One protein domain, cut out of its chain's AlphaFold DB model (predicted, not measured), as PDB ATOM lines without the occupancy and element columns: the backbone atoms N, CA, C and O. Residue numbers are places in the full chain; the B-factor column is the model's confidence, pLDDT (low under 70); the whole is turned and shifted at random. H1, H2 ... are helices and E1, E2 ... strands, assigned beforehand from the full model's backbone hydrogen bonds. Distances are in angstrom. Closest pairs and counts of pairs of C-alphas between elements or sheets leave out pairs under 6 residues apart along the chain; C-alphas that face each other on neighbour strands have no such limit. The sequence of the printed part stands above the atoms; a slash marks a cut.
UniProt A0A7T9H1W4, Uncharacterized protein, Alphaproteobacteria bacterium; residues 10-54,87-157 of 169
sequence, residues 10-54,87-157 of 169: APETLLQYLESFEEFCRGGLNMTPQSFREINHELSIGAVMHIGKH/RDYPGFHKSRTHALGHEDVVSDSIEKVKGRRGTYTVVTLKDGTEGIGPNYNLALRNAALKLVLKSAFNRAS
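Overview. This is residues 10 to 54 and 87 to 157 of the 169 residues of an uncharacterized protein of Alphaproteobacteria bacterium (UniProt A0A7T9H1W4). A long helix, H4, runs through the core, with a three-stranded antiparallel sheet beside its first part, a hairpin of two tilted helices, H1 and H2, packed on it from another side, and the short helix H3 packed on it as well. The link between E1 and E2 and the end of the printed part after H4 lie at opposite ends of the length. The printed part has 116 residues, with named elements in the order H1 H2 H3 E1 E2 E3 H4; the sheet's order is E1 - E2 - E3, and the class is mixed, helices and strands. It is compact, with a radius of gyration of the C-alphas of 13.5 A and spans of 40 by 31 by 29 A.

Arrangement. Begin at H1, residues 11 to 25, which forms a helical hairpin with H2, residues 33 to 50: they run opposite ways at a steep tilt of 43 degrees, and their closest C-alphas, of Tyr 17 and Ile 39, are 6.2 A apart. H3, residues 94 to 100, is apart from both. Next comes a meander, each strand the antiparallel neighbour of the one before: E1, residues 105 to 112, E2, residues 119 to 125, and E3, residues 130 to 133. Look for N 109 and O 122 at 3.0 A between E1 and E2, and N 123 and O 131 at 2.9 A between E2 and E3. H1 is on the sheet at a height of 4.9 A, only just over none of its strands, with 2 C-alphas falling on E3. H4, residues 136 to 155, is on the sheet too, but at the sheet's level with a height of 2.5 A; the closest C-alphas of H4 and E3 are those of Ala 143 and Gly 131, 3.7 A apart. H4 is the hub, touching three helices, each with a part of its residues alone: H1 at Leu 149 and Pro 11, 6.1 A between C-alphas; H2 at Leu 145 and Ala 47, 6.1 A; H3 at Ala 144 and Leu 100, 6.0 A. Every O i to N i+4 pair is within hydrogen-bond range in H1, H2 and H4; H3 has 0 of 3, but 3 of 4 O i to N i+3 pairs.

Along the chain. Find C-alpha 11 at (162.639, 159.193, 217.385); from there H1 runs 20.9 A. H2 spans 25.4 A, E1 20.7 A and E2 19.9 A. H4 runs 28.6 A to C-alpha 155 at (150.137, 159.928, 218.066).

Size, cuts and confidence. The farthest C-alphas, of Arg 117 and Ser 157, are 42.8 A apart. Residues 55 to 86 are not printed; C-alphas 54 and 87 are 16.9 A apart across the cut. Of the links printed whole, none is long. Confidence is under 70 at residues 87 to 88, 90 to 92, 115 to 117 and 151 to 157.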
ATOM      1  N   ALA A  10     166.245 162.102 215.992       79.19
ATOM      2  CA  ALA A  10     164.959 161.651 215.487       79.19
ATOM      3  C   ALA A  10     164.484 160.419 216.291       79.19
ATOM      4  O   ALA A  10     165.302 159.537 216.586       79.19
ATOM      5  N   PRO A  11     163.193 160.341 216.667       81.44
ATOM      6  CA  PRO A  11     162.639 159.193 217.385       81.44
ATOM      7  C   PRO A  11     162.969 157.840 216.739       81.44
ATOM      8  O   PRO A  11     163.288 156.884 217.443       81.44
ATOM      9  N   GLU A  12     162.946 157.771 215.407       80.69
ATOM     10  CA  GLU A  12     163.243 156.575 214.616       80.69
ATOM     11  C   GLU A  12     164.697 156.132 214.808       80.69
ATOM     12  O   GLU A  12     164.974 154.955 215.036       80.69
ATOM     13  N   THR A  13     165.632 157.084 214.767       83.00
ATOM     14  CA  THR A  13     167.062 156.828 214.969       83.00
ATOM     15  C   THR A  13     167.335 156.318 216.380       83.00
ATOM     16  O   THR A  13     168.084 155.359 216.555       83.00
ATOM     17  N   LEU A  14     166.692 156.903 217.397       85.44
ATOM     18  CA  LEU A  14     166.833 156.428 218.777       85.44
ATOM     19  C   LEU A  14     166.277 155.024 218.963       85.44
ATOM     20  O   LEU A  14     166.878 154.237 219.690       85.44
ATOM     21  N   LEU A  15     165.166 154.696 218.302       88.00
ATOM     22  CA  LEU A  15     164.611 153.350 218.357       88.00
ATOM     23  C   LEU A  15     165.578 152.333 217.732       88.00
ATOM     24  O   LEU A  15     165.861 151.316 218.356       88.00
ATOM     25  N   GLN A  16     166.172 152.647 216.577       87.06
ATOM     26  CA  GLN A  16     167.187 151.798 215.935       87.06
ATOM     27  C   GLN A  16     168.440 151.612 216.804       87.06
ATOM     28  O   GLN A  16     168.974 150.504 216.909       87.06
ATOM     29  N   TYR A  17     168.916 152.681 217.449       89.62
ATOM     30  CA  TYR A  17     170.028 152.597 218.400       89.62
ATOM     31  C   TYR A  17     169.687 151.734 219.606       89.62
ATOM     32  O   TYR A  17     170.528 150.961 220.064       89.62
ATOM     33  N   LEU A  18     168.457 151.837 220.098       91.81
ATOM     34  CA  LEU A  18     167.989 151.072 221.238       91.81
ATOM     35  C   LEU A  18     167.879 149.588 220.877       91.81
ATOM     36  O   LEU A  18     168.422 148.754 221.595       91.81
ATOM     37  N   GLU A  19     167.287 149.256 219.732       91.19
ATOM     38  CA  GLU A  19     167.228 147.886 219.208       91.19
ATOM     39  C   GLU A  19     168.628 147.295 219.003       91.19
ATOM     40  O   GLU A  19     168.906 146.187 219.458       91.19
ATOM     41  N   SER A  20     169.545 148.057 218.402       89.94
ATOM     42  CA  SER A  20     170.934 147.626 218.198       89.94
ATOM     43  C   SER A  20     171.654 147.372 219.525       89.94
ATOM     44  O   SER A  20     172.376 146.383 219.670       89.94
ATOM     45  N   PHE A  21     171.465 148.258 220.507       91.19
ATOM     46  CA  PHE A  21     172.051 148.129 221.839       91.19
ATOM     47  C   PHE A  21     171.530 146.891 222.573       91.19
ATOM     48  O   PHE A  21     172.305 146.149 223.180       91.19
ATOM     49  N   GLU A  22     170.226 146.643 222.518       92.38
ATOM     50  CA  GLU A  22     169.618 145.465 223.130       92.38
ATOM     51  C   GLU A  22     170.042 144.171 222.434       92.38
ATOM     52  O   GLU A  22     170.322 143.174 223.101       92.38
ATOM     53  N   GLU A  23     170.170 144.190 221.107       90.62
ATOM     54  CA  GLU A  23     170.677 143.053 220.343       90.62
ATOM     55  C   GLU A  23     172.130 142.735 220.692       90.62
ATOM     56  O   GLU A  23     172.499 141.571 220.859       90.62
ATOM     57  N   PHE A  24     172.956 143.760 220.901       89.94
ATOM     58  CA  PHE A  24     174.287 143.583 221.468       89.94
ATOM     59  C   PHE A  24     174.235 142.953 222.870       89.94
ATOM     60  O   PHE A  24     174.957 141.989 223.124       89.94
ATOM     61  N   CYS A  25     173.354 143.424 223.762       88.50
ATOM     62  CA  CYS A  25     173.206 142.869 225.116       88.50
ATOM     63  C   CYS A  25     172.784 141.391 225.109       88.50
ATOM     64  O   CYS A  25     173.264 140.606 225.929       88.50
ATOM     65  N   ARG A  26     171.932 140.996 224.156       88.06
ATOM     66  CA  ARG A  26     171.524 139.599 223.931       88.06
ATOM     67  C   ARG A  26     172.593 138.759 223.228       88.06
ATOM     68  O   ARG A  26     172.460 137.543 223.138       88.06
ATOM     69  N   GLY A  27     173.663 139.382 222.738       84.88
ATOM     70  CA  GLY A  27     174.709 138.716 221.975       84.88
ATOM     71  C   GLY A  27     174.317 138.391 220.532       84.88
ATOM     72  O   GLY A  27     174.919 137.509 219.932       84.88
ATOM     73  N   GLY A  28     173.334 139.068 219.948       84.75
ATOM     74  CA  GLY A  28     173.060 138.980 218.511       84.75
ATOM     75  C   GLY A  28     173.959 139.889 217.670       84.75
ATOM     76  O   GLY A  28     174.242 139.585 216.514       84.75
ATOM     77  N   LEU A  29     174.492 140.956 218.273       86.88
ATOM     78  CA  LEU A  29     175.388 141.914 217.623       86.88
ATOM     79  C   LEU A  29     176.758 141.950 218.317       86.88
ATOM     80  O   LEU A  29     176.859 141.760 219.528       86.88
ATOM     81  N   ASN A  30     177.820 142.237 217.561       86.75
ATOM     82  CA  ASN A  30     179.133 142.570 218.112       86.75
ATOM     83  C   ASN A  30     179.361 144.081 217.980       86.75
ATOM     84  O   ASN A  30     179.285 144.618 216.878       86.75
ATOM     85  N   MET A  31     179.673 144.757 219.086       86.19
ATOM     86  CA  MET A  31     180.050 146.174 219.099       86.19
ATOM     87  C   MET A  31     181.468 146.342 219.633       86.19
ATOM     88  O   MET A  31     181.891 145.635 220.550       86.19
ATOM     89  N   THR A  32     182.196 147.316 219.086       88.69
ATOM     90  CA  THR A  32     183.457 147.759 219.687       88.69
ATOM     91  C   THR A  32     183.176 148.552 220.971       88.69
ATOM     92  O   THR A  32     182.094 149.133 221.105       88.69
ATOM     93  N   PRO A  33     184.141 148.666 221.903       84.94
ATOM     94  CA  PRO A  33     183.984 149.519 223.081       84.94
ATOM     95  C   PRO A  33     183.664 150.978 222.735       84.94
ATOM     96  O   PRO A  33     182.947 151.643 223.477       84.94
ATOM     97  N   GLN A  34     184.178 151.478 221.608       82.56
ATOM     98  CA  GLN A  34     183.907 152.838 221.155       82.56
ATOM     99  C   GLN A  34     182.460 152.989 220.678       82.56
ATOM    100  O   GLN A  34     181.749 153.848 221.189       82.56
ATOM    101  N   SER A  35     182.000 152.099 219.796       83.50
ATOM    102  CA  SER A  35     180.619 152.104 219.297       83.50
ATOM    103  C   SER A  35     179.602 151.926 220.428       83.50
ATOM    104  O   SER A  35     178.563 152.578 220.441       83.50
ATOM    105  N   PHE A  36     179.926 151.090 221.420       84.38
ATOM    106  CA  PHE A  36     179.109 150.945 222.623       84.38
ATOM    107  C   PHE A  36     178.986 152.269 223.385       84.38
ATOM    108  O   PHE A  36     177.883 152.653 223.768       84.38
ATOM    109  N   ARG A  37     180.105 152.979 223.601       82.25
ATOM    110  CA  ARG A  37     180.102 154.281 224.287       82.25
ATOM    111  C   ARG A  37     179.268 155.312 223.536       82.25
ATOM    112  O   ARG A  37     178.494 156.013 224.177       82.25
ATOM    113  N   GLU A  38     179.404 155.373 222.215       84.31
ATOM    114  CA  GLU A  38     178.675 156.309 221.353       84.31
ATOM    115  C   GLU A  38     177.167 156.055 221.384       84.31
ATOM    116  O   GLU A  38     176.411 156.940 221.770       84.31
ATOM    117  N   ILE A  39     176.722 154.828 221.093       86.94
ATOM    118  CA  ILE A  39     175.292 154.478 221.118       86.94
ATOM    119  C   ILE A  39     174.702 154.723 222.505       86.94
ATOM    120  O   ILE A  39     173.619 155.285 222.653       86.94
ATOM    121  N   ASN A  40     175.422 154.330 223.551       83.69
ATOM    122  CA  ASN A  40     174.958 154.539 224.907       83.69
ATOM    123  C   ASN A  40     174.858 156.032 225.281       83.69
ATOM    124  O   ASN A  40     173.963 156.413 226.041       83.69
ATOM    125  N   HIS A  41     175.749 156.871 224.754       80.06
ATOM    126  CA  HIS A  41     175.685 158.319 224.920       80.06
ATOM    127  C   HIS A  41     174.441 158.896 224.234       80.06
ATOM    128  O   HIS A  41     173.648 159.571 224.893       80.06
ATOM    129  N   GLU A  42     174.210 158.531 222.972       82.81
ATOM    130  CA  GLU A  42     173.036 158.959 222.199       82.81
ATOM    131  C   GLU A  42     171.721 158.554 222.873       82.81
ATOM    132  O   GLU A  42     170.818 159.373 223.031       82.81
ATOM    133  N   LEU A  43     171.625 157.317 223.371       85.44
ATOM    134  CA  LEU A  43     170.443 156.847 224.104       85.44
ATOM    135  C   LEU A  43     170.201 157.631 225.398       85.44
ATOM    136  O   LEU A  43     169.061 157.796 225.824       85.44
ATOM    137  N   SER A  44     171.255 158.125 226.037       80.75
ATOM    138  CA  SER A  44     171.134 158.854 227.300       80.75
ATOM    139  C   SER A  44     170.718 160.307 227.092       80.75
ATOM    140  O   SER A  44     169.862 160.798 227.826       80.75
ATOM    141  N   ILE A  45     171.232 160.955 226.043       78.88
ATOM    142  CA  ILE A  45     170.706 162.242 225.569       78.88
ATOM    143  C   ILE A  45     169.247 162.066 225.143       78.88
ATOM    144  O   ILE A  45     168.379 162.828 225.565       78.88
ATOM    145  N   GLY A  46     168.960 161.021 224.361       78.31
ATOM    146  CA  GLY A  46     167.613 160.672 223.931       78.31
ATOM    147  C   GLY A  46     166.648 160.523 225.106       78.31
ATOM    148  O   GLY A  46     165.531 161.025 225.034       78.31
ATOM    149  N   ALA A  47     167.090 159.917 226.212       80.94
ATOM    150  CA  ALA A  47     166.288 159.802 227.425       80.94
ATOM    151  C   ALA A  47     165.899 161.175 227.983       80.94
ATOM    152  O   ALA A  47     164.728 161.402 228.244       80.94
ATOM    153  N   VAL A  48     166.831 162.121 228.100       79.44
ATOM    154  CA  VAL A  48     166.508 163.471 228.597       79.44
ATOM    155  C   VAL A  48     165.601 164.239 227.631       79.44
ATOM    156  O   VAL A  48     164.696 164.941 228.066       79.44
ATOM    157  N   MET A  49     165.832 164.099 226.324       78.00
ATOM    158  CA  MET A  49     165.115 164.857 225.293       78.00
ATOM    159  C   MET A  49     163.722 164.309 224.971       78.00
ATOM    160  O   MET A  49     162.909 165.017 224.371       78.00
ATOM    161  N   HIS A  50     163.458 163.040 225.284       80.62
ATOM    162  CA  HIS A  50     162.197 162.379 224.939       80.62
ATOM    163  C   HIS A  50     161.431 161.843 226.139       80.62
ATOM    164  O   HIS A  50     160.220 161.712 226.027       80.62
ATOM    165  N   ILE A  51     162.066 161.582 227.282       83.88
ATOM    166  CA  ILE A  51     161.356 161.221 228.514       83.88
ATOM    167  C   ILE A  51     161.104 162.497 229.312       83.88
ATOM    168  O   ILE A  51     162.045 163.200 229.664       83.88
ATOM    169  N   GLY A  52     159.843 162.778 229.640       78.25
ATOM    170  CA  GLY A  52     159.492 163.913 230.494       78.25
ATOM    171  C   GLY A  52     159.718 165.283 229.837       78.25
ATOM    172  O   GLY A  52     159.465 165.453 228.643       78.25
ATOM    173  N   LYS A  53     160.121 166.289 230.623       83.31
ATOM    174  CA  LYS A  53     160.368 167.672 230.164       83.31
ATOM    175  C   LYS A  53     161.761 168.138 230.571       83.31
ATOM    176  O   LYS A  53     162.250 167.763 231.630       83.31
ATOM    177  N   HIS A  54     162.375 169.022 229.795       84.12
ATOM    178  CA  HIS A  54     163.653 169.647 230.142       84.12
ATOM    179  C   HIS A  54     163.579 171.169 230.045       84.12
ATOM    180  O   HIS A  54     162.795 171.727 229.277       84.12
ATOM    181  N   ARG A  87     177.410 161.468 232.507       60.59
ATOM    182  CA  ARG A  87     177.368 160.344 233.452       60.59
ATOM    183  C   ARG A  87     176.132 160.407 234.345       60.59
ATOM    184  O   ARG A  87     175.697 159.374 234.835       60.59
ATOM    185  N   ASP A  88     175.565 161.586 234.555       67.19
ATOM    186  CA  ASP A  88     174.479 161.784 235.515       67.19
ATOM    187  C   ASP A  88     173.079 161.657 234.872       67.19
ATOM    188  O   ASP A  88     172.055 161.919 235.508       67.19
ATOM    189  N   TYR A  89     173.021 161.175 233.623       74.44
ATOM    190  CA  TYR A  89     171.784 160.879 232.905       74.44
ATOM    191  C   TYR A  89     170.938 159.768 233.567       74.44
ATOM    192  O   TYR A  89     171.467 158.909 234.285       74.44
ATOM    193  N   PRO A  90     169.617 159.725 233.290       67.75
ATOM    194  CA  PRO A  90     168.656 158.879 234.008       67.75
ATOM    195  C   PRO A  90     168.969 157.369 234.050       67.75
ATOM    196  O   PRO A  90     168.542 156.679 234.970       67.75
ATOM    197  N   GLY A  91     169.748 156.837 233.101       67.31
ATOM    198  CA  GLY A  91     170.150 155.418 233.069       67.31
ATOM    199  C   GLY A  91     171.417 155.060 233.858       67.31
ATOM    200  O   GLY A  91     171.728 153.879 233.994       67.31
ATOM    201  N   PHE A  92     172.153 156.049 234.364       69.81
ATOM    202  CA  PHE A  92     173.435 155.854 235.053       69.81
ATOM    203  C   PHE A  92     173.358 156.206 236.526       69.81
ATOM    204  O   PHE A  92     173.932 155.510 237.368       69.81
ATOM    205  N   HIS A  93     172.632 157.275 236.846       77.81
ATOM    206  CA  HIS A  93     172.569 157.770 238.206       77.81
ATOM    207  C   HIS A  93     171.390 157.157 238.963       77.81
ATOM    208  O   HIS A  93     170.230 157.427 238.653       77.81
ATOM    209  N   LYS A  94     171.685 156.396 240.027       73.50
ATOM    210  CA  LYS A  94     170.684 155.686 240.846       73.50
ATOM    211  C   LYS A  94     169.505 156.574 241.264       73.50
ATOM    212  O   LYS A  94     168.360 156.153 241.165       73.50
ATOM    213  N   SER A  95     169.765 157.809 241.703       76.56
ATOM    214  CA  SER A  95     168.691 158.718 242.142       76.56
ATOM    215  C   SER A  95     167.807 159.242 241.005       76.56
ATOM    216  O   SER A  95     166.707 159.708 241.277       76.56
ATOM    217  N   ARG A  96     168.275 159.189 239.753       79.06
ATOM    218  CA  ARG A  96     167.545 159.658 238.564       79.06
ATOM    219  C   ARG A  96     166.840 158.514 237.846       79.06
ATOM    220  O   ARG A  96     165.831 158.738 237.192       79.06
ATOM    221  N   THR A  97     167.321 157.285 238.022       81.56
ATOM    222  CA  THR A  97     166.692 156.083 237.470       81.56
ATOM    223  C   THR A  97     165.269 155.871 237.985       81.56
ATOM    224  O   THR A  97     164.412 155.441 237.224       81.56
ATOM    225  N   HIS A  98     164.971 156.230 239.238       80.44
ATOM    226  CA  HIS A  98     163.606 156.122 239.772       80.44
ATOM    227  C   HIS A  98     162.584 156.980 239.008       80.44
ATOM    228  O   HIS A  98     161.439 156.563 238.846       80.44
ATOM    229  N   ALA A  99     163.019 158.117 238.464       84.00
ATOM    230  CA  ALA A  99     162.178 159.036 237.703       84.00
ATOM    231  C   ALA A  99     161.835 158.538 236.286       84.00
ATOM    232  O   ALA A  99     161.097 159.193 235.551       84.00
ATOM    233  N   LEU A 100     162.348 157.367 235.891       86.12
ATOM    234  CA  LEU A 100     162.027 156.691 234.630       86.12
ATOM    235  C   LEU A 100     160.745 155.845 234.696       86.12
ATOM    236  O   LEU A 100     160.528 155.018 233.818       86.12
ATOM    237  N   GLY A 101     159.903 156.023 235.718       83.12
ATOM    238  CA  GLY A 101     158.686 155.224 235.883       83.12
ATOM    239  C   GLY A 101     158.959 153.876 236.548       83.12
ATOM    240  O   GLY A 101     158.432 152.850 236.135       83.12
ATOM    241  N   HIS A 102     159.795 153.859 237.593       85.12
ATOM    242  CA  HIS A 102     160.048 152.647 238.384       85.12
ATOM    243  C   HIS A 102     158.754 152.017 238.926       85.12
ATOM    244  O   HIS A 102     158.623 150.799 238.963       85.12
ATOM    245  N   GLU A 103     157.779 152.847 239.300       86.69
ATOM    246  CA  GLU A 103     156.466 152.405 239.786       86.69
ATOM    247  C   GLU A 103     155.622 151.698 238.713       86.69
ATOM    248  O   GLU A 103     154.630 151.042 239.039       86.69
ATOM    249  N   ASP A 104     156.005 151.816 237.440       88.50
ATOM    250  CA  ASP A 104     155.368 151.139 236.315       88.50
ATOM    251  C   ASP A 104     156.024 149.805 235.967       88.50
ATOM    252  O   ASP A 104     155.542 149.122 235.069       88.50
ATOM    253  N   VAL A 105     157.073 149.391 236.680       92.31
ATOM    254  CA  VAL A 105     157.687 148.071 236.500       92.31
ATOM    255  C   VAL A 105     156.799 146.992 237.115       92.31
ATOM    256  O   VAL A 105     156.459 147.046 238.295       92.31
ATOM    257  N   VAL A 106     156.445 145.988 236.313       94.94
ATOM    258  CA  VAL A 106     155.671 144.814 236.753       94.94
ATOM    259  C   VAL A 106     156.591 143.648 237.093       94.94
ATOM    260  O   VAL A 106     156.334 142.905 238.039       94.94
ATOM    261  N   SER A 107     157.667 143.486 236.328       94.75
ATOM    262  CA  SER A 107     158.642 142.424 236.543       94.75
ATOM    263  C   SER A 107     160.016 142.818 236.030       94.75
ATOM    264  O   SER A 107     160.142 143.521 235.024       94.75
ATOM    265  N   ASP A 108     161.039 142.283 236.682       94.00
ATOM    266  CA  ASP A 108     162.398 142.246 236.175       94.00
ATOM    267  C   ASP A 108     162.985 140.834 236.297       94.00
ATOM    268  O   ASP A 108     162.651 140.067 237.202       94.00
ATOM    269  N   SER A 109     163.836 140.466 235.344       93.69
ATOM    270  CA  SER A 109     164.495 139.160 235.309       93.69
ATOM    271  C   SER A 109     165.957 139.305 234.907       93.69
ATOM    272  O   SER A 109     166.350 140.242 234.209       93.69
ATOM    273  N   ILE A 110     166.783 138.356 235.354       93.00
ATOM    274  CA  ILE A 110     168.162 138.207 234.886       93.00
ATOM    275  C   ILE A 110     168.228 136.957 234.021       93.00
ATOM    276  O   ILE A 110     168.009 135.842 234.496       93.00
ATOM    277  N   GLU A 111     168.594 137.139 232.761       91.00
ATOM    278  CA  GLU A 111     168.665 136.070 231.775       91.00
ATOM    279  C   GLU A 111     170.107 135.846 231.318       91.00
ATOM    280  O   GLU A 111     170.919 136.768 231.215       91.00
ATOM    281  N   LYS A 112     170.449 134.578 231.071       84.69
ATOM    282  CA  LYS A 112     171.777 134.176 230.595       84.69
ATOM    283  C   LYS A 112     171.764 134.045 229.082       84.69
ATOM    284  O   LYS A 112     170.930 133.333 228.527       84.69
ATOM    285  N   VAL A 113     172.766 134.624 228.426       77.31
ATOM    286  CA  VAL A 113     172.958 134.428 226.986       77.31
ATOM    287  C   VAL A 113     173.521 133.028 226.745       77.31
ATOM    288  O   VAL A 113     174.652 132.716 227.124       77.31
ATOM    289  N   LYS A 114     172.737 132.155 226.106       73.50
ATOM    290  CA  LYS A 114     173.173 130.789 225.791       73.50
ATOM    291  C   LYS A 114     174.404 130.830 224.873       73.50
ATOM    292  O   LYS A 114     174.375 131.436 223.810       73.50
ATOM    293  N   GLY A 115     175.490 130.171 225.281       69.69
ATOM    294  CA  GLY A 115     176.718 130.074 224.480       69.69
ATOM    295  C   GLY A 115     177.645 131.297 224.526       69.69
ATOM    296  O   GLY A 115     178.656 131.300 223.829       69.69
ATOM    297  N   ARG A 116     177.362 132.315 225.353       69.19
ATOM    298  CA  ARG A 116     178.266 133.456 225.595       69.19
ATOM    299  C   ARG A 116     178.452 133.697 227.094       69.19
ATOM    300  O   ARG A 116     177.629 133.298 227.911       69.19
ATOM    301  N   ARG A 117     179.553 134.354 227.473       63.44
ATOM    302  CA  ARG A 117     179.721 134.867 228.841       63.44
ATOM    303  C   ARG A 117     178.925 136.162 228.974       63.44
ATOM    304  O   ARG A 117     179.280 137.150 228.344       63.44
ATOM    305  N   GLY A 118     177.882 136.150 229.796       71.31
ATOM    306  CA  GLY A 118     177.129 137.353 230.135       71.31
ATOM    307  C   GLY A 118     175.719 137.060 230.632       71.31
ATOM    308  O   GLY A 118     175.140 136.009 230.343       71.31
ATOM    309  N   THR A 119     175.183 138.014 231.381       84.69
ATOM    310  CA  THR A 119     173.774 138.091 231.766       84.69
ATOM    311  C   THR A 119     173.230 139.442 231.342       84.69
ATOM    312  O   THR A 119     173.962 140.431 231.398       84.69
ATOM    313  N   TYR A 120     171.960 139.491 230.966       90.44
ATOM    314  CA  TYR A 120     171.236 140.742 230.777       90.44
ATOM    315  C   TYR A 120     170.055 140.808 231.738       90.44
ATOM    316  O   TYR A 120     169.567 139.787 232.221       90.44
ATOM    317  N   THR A 121     169.633 142.029 232.029       93.81
ATOM    318  CA  THR A 121     168.408 142.322 232.756       93.81
ATOM    319  C   THR A 121     167.317 142.673 231.755       93.81
ATOM    320  O   THR A 121     167.557 143.463 230.837       93.81
ATOM    321  N   VAL A 122     166.133 142.103 231.949       95.50
ATOM    322  CA  VAL A 122     164.901 142.496 231.260       95.50
ATOM    323  C   VAL A 122     164.009 143.193 232.272       95.50
ATOM    324  O   VAL A 122     163.881 142.724 233.399       95.50
ATOM    325  N   VAL A 123     163.424 144.322 231.884       95.62
ATOM    326  CA  VAL A 123     162.423 145.053 232.665       95.62
ATOM    327  C   VAL A 123     161.162 145.168 231.826       95.62
ATOM    328  O   VAL A 123     161.230 145.650 230.695       95.62
ATOM    329  N   THR A 124     160.025 144.775 232.393       95.62
ATOM    330  CA  THR A 124     158.708 144.858 231.751       95.62
ATOM    331  C   THR A 124     157.839 145.870 232.491       95.62
ATOM    332  O   THR A 124     157.665 145.780 233.710       95.62
ATOM    333  N   LEU A 125     157.295 146.838 231.755       93.50
ATOM    334  CA  LEU A 125     156.394 147.866 232.276       93.50
ATOM    335  C   LEU A 125     154.922 147.416 232.233       93.50
ATOM    336  O   LEU A 125     154.573 146.447 231.559       93.50
ATOM    337  N   LYS A 126     154.038 148.142 232.930       91.56
ATOM    338  CA  LYS A 126     152.584 147.872 233.013       91.56
ATOM    339  C   LYS A 126     151.874 147.806 231.661       91.56
ATOM    340  O   LYS A 126     150.879 147.099 231.542       91.56
ATOM    341  N   ASP A 127     152.357 148.534 230.657       87.56
ATOM    342  CA  ASP A 127     151.810 148.523 229.295       87.56
ATOM    343  C   ASP A 127     152.321 147.343 228.443       87.56
ATOM    344  O   ASP A 127     151.952 147.215 227.278       87.56
ATOM    345  N   GLY A 128     153.180 146.490 229.013       88.44
ATOM    346  CA  GLY A 128     153.847 145.392 228.322       88.44
ATOM    347  C   GLY A 128     155.111 145.810 227.570       88.44
ATOM    348  O   GLY A 128     155.708 144.980 226.885       88.44
ATOM    349  N   THR A 129     155.551 147.070 227.667       91.62
ATOM    350  CA  THR A 129     156.815 147.492 227.060       91.62
ATOM    351  C   THR A 129     157.996 146.876 227.804       91.62
ATOM    352  O   THR A 129     158.136 147.021 229.016       91.62
ATOM    353  N   GLU A 130     158.888 146.238 227.049       93.88
ATOM    354  CA  GLU A 130     160.106 145.624 227.575       93.88
ATOM    355  C   GLU A 130     161.352 146.425 227.204       93.88
ATOM    356  O   GLU A 130     161.515 146.856 226.055       93.88
ATOM    357  N   GLY A 131     162.263 146.566 228.162       93.88
ATOM    358  CA  GLY A 131     163.604 147.098 227.964       93.88
ATOM    359  C   GLY A 131     164.663 146.102 228.403       93.88
ATOM    360  O   GLY A 131     164.510 145.418 229.414       93.88
ATOM    361  N   ILE A 132     165.750 146.034 227.640       94.19
ATOM    362  CA  ILE A 132     166.851 145.099 227.885       94.19
ATOM    363  C   ILE A 132     168.132 145.887 228.129       94.19
ATOM    364  O   ILE A 132     168.415 146.871 227.447       94.19
ATOM    365  N   GLY A 133     168.942 145.461 229.092       91.88
ATOM    366  CA  GLY A 133     170.233 146.088 229.352       91.88
ATOM    367  C   GLY A 133     171.185 145.191 230.134       91.88
ATOM    368  O   GLY A 133     170.786 144.144 230.635       91.88
ATOM    369  N   PRO A 134     172.457 145.586 230.284       89.44
ATOM    370  CA  PRO A 134     173.425 144.816 231.065       89.44
ATOM    371  C   PRO A 134     173.196 144.936 232.585       89.44
ATOM    372  O   PRO A 134     173.845 144.241 233.361       89.44
ATOM    373  N   ASN A 135     172.310 145.835 233.020       90.62
ATOM    374  CA  ASN A 135     171.837 145.963 234.396       90.62
ATOM    375  C   ASN A 135     170.419 146.557 234.420       90.62
ATOM    376  O   ASN A 135     169.932 147.064 233.405       90.62
ATOM    377  N   TYR A 136     169.798 146.542 235.601       91.38
ATOM    378  CA  TYR A 136     168.451 147.059 235.837       91.38
ATOM    379  C   TYR A 136     168.250 148.509 235.379       91.38
ATOM    380  O   TYR A 136     167.286 148.798 234.675       91.38
ATOM    381  N   ASN A 137     169.163 149.424 235.714       90.75
ATOM    382  CA  ASN A 137     168.994 150.849 235.405       90.75
ATOM    383  C   ASN A 137     168.965 151.107 233.892       90.75
ATOM    384  O   ASN A 137     168.160 151.903 233.406       90.75
ATOM    385  N   LEU A 138     169.825 150.414 233.141       90.38
ATOM    386  CA  LEU A 138     169.865 150.517 231.685       90.38
ATOM    387  C   LEU A 138     168.663 149.834 231.029       90.38
ATOM    388  O   LEU A 138     168.121 150.378 230.070       90.38
ATOM    389  N   ALA A 139     168.218 148.693 231.563       92.88
ATOM    390  CA  ALA A 139     167.001 148.028 231.108       92.88
ATOM    391  C   ALA A 139     165.763 148.920 231.321       92.88
ATOM    392  O   ALA A 139     165.003 149.136 230.380       92.88
ATOM    393  N   LEU A 140     165.621 149.538 232.500       93.38
ATOM    394  CA  LEU A 140     164.536 150.475 232.807       93.38
ATOM    395  C   LEU A 140     164.578 151.723 231.912       93.38
ATOM    396  O   LEU A 140     163.550 152.113 231.366       93.38
ATOM    397  N   ARG A 141     165.761 152.318 231.683       92.19
ATOM    398  CA  ARG A 141     165.925 153.422 230.714       92.19
ATOM    399  C   ARG A 141     165.425 153.025 229.331       92.19
ATOM    400  O   ARG A 141     164.707 153.798 228.702       92.19
ATOM    401  N   ASN A 142     165.816 151.848 228.854       92.25
ATOM    402  CA  ASN A 142     165.442 151.385 227.524       92.25
ATOM    403  C   ASN A 142     163.930 151.105 227.434       92.25
ATOM    404  O   ASN A 142     163.303 151.476 226.441       92.25
ATOM    405  N   ALA A 143     163.325 150.545 228.484       93.25
ATOM    406  CA  ALA A 143     161.879 150.339 228.556       93.25
ATOM    407  C   ALA A 143     161.122 151.678 228.512       93.25
ATOM    408  O   ALA A 143     160.233 151.863 227.681       93.25
ATOM    409  N   ALA A 144     161.529 152.646 229.338       91.69
ATOM    410  CA  ALA A 144     160.910 153.969 229.403       91.69
ATOM    411  C   ALA A 144     161.061 154.755 228.087       91.69
ATOM    412  O   ALA A 144     160.112 155.383 227.618       91.69
ATOM    413  N   LEU A 145     162.232 154.679 227.444       90.25
ATOM    414  CA  LEU A 145     162.447 155.247 226.111       90.25
ATOM    415  C   LEU A 145     161.485 154.640 225.090       90.25
ATOM    416  O   LEU A 145     160.814 155.377 224.374       90.25
ATOM    417  N   LYS A 146     161.384 153.308 225.029       90.88
ATOM    418  CA  LYS A 146     160.464 152.621 224.114       90.88
ATOM    419  C   LYS A 146     159.012 153.003 224.361       90.88
ATOM    420  O   LYS A 146     158.314 153.259 223.384       90.88
ATOM    421  N   LEU A 147     158.577 153.066 225.620       88.44
ATOM    422  CA  LEU A 147     157.227 153.486 225.998       88.44
ATOM    423  C   LEU A 147     156.910 154.846 225.362       88.44
ATOM    424  O   LEU A 147     155.928 154.993 224.632       88.44
ATOM    425  N   VAL A 148     157.787 155.832 225.573       84.50
ATOM    426  CA  VAL A 148     157.544 157.193 225.088       84.50
ATOM    427  C   VAL A 148     157.686 157.290 223.571       84.50
ATOM    428  O   VAL A 148     156.809 157.859 222.922       84.50
ATOM    429  N   LEU A 149     158.724 156.693 222.982       81.44
ATOM    430  CA  LEU A 149     158.943 156.726 221.536       81.44
ATOM    431  C   LEU A 149     157.790 156.037 220.790       81.44
ATOM    432  O   LEU A 149     157.212 156.646 219.892       81.44
ATOM    433  N   LYS A 150     157.358 154.838 221.208       71.75
ATOM    434  CA  LYS A 150     156.191 154.147 220.624       71.75
ATOM    435  C   LYS A 150     154.899 154.947 220.804       71.75
ATOM    436  O   LYS A 150     154.093 155.019 219.879       71.75
ATOM    437  N   SER A 151     154.706 155.598 221.955       63.59
ATOM    438  CA  SER A 151     153.545 156.471 222.172       63.59
ATOM    439  C   SER A 151     153.545 157.703 221.252       63.59
ATOM    440  O   SER A 151     152.484 158.127 220.793       63.59
ATOM    441  N   ALA A 152     154.724 158.249 220.931       57.72
ATOM    442  CA  ALA A 152     154.881 159.357 219.995       57.72
ATOM    443  C   ALA A 152     154.564 158.927 218.552       57.72
ATOM    444  O   ALA A 152     153.888 159.668 217.839       57.72
ATOM    445  N   PHE A 153     154.946 157.706 218.157       51.09
ATOM    446  CA  PHE A 153     154.549 157.115 216.873       51.09
ATOM    447  C   PHE A 153     153.042 156.866 216.779       51.09
ATOM    448  O   PHE A 153     152.431 157.210 215.775       51.09
ATOM    449  N   ASN A 154     152.411 156.360 217.842       47.59
ATOM    450  CA  ASN A 154     150.959 156.141 217.860       47.59
ATOM    451  C   ASN A 154     150.144 157.450 217.833       47.59
ATOM    452  O   ASN A 154     148.968 157.431 217.472       47.59
ATOM    453  N   ARG A 155     150.746 158.591 218.201       44.94
ATOM    454  CA  ARG A 155     150.137 159.928 218.066       44.94
ATOM    455  C   ARG A 155     150.417 160.587 216.714       44.94
ATOM    456  O   ARG A 155     149.621 161.414 216.274       44.94
ATOM    457  N   ALA A 156     151.517 160.239 216.052       41.38
ATOM    458  CA  ALA A 156     151.827 160.710 214.710       41.38
ATOM    459  C   ALA A 156     151.009 159.906 213.689       41.38
ATOM    460  O   ALA A 156     151.455 158.881 213.178       41.38
ATOM    461  N   SER A 157     149.782 160.347 213.385       43.91
ATOM    462  CA  SER A 157     149.019 159.695 212.318       43.91
ATOM    463  C   SER A 157     149.781 159.817 210.993       43.91
ATOM    464  O   SER A 157     150.354 160.869 210.695       43.91
TER     465      SER A 157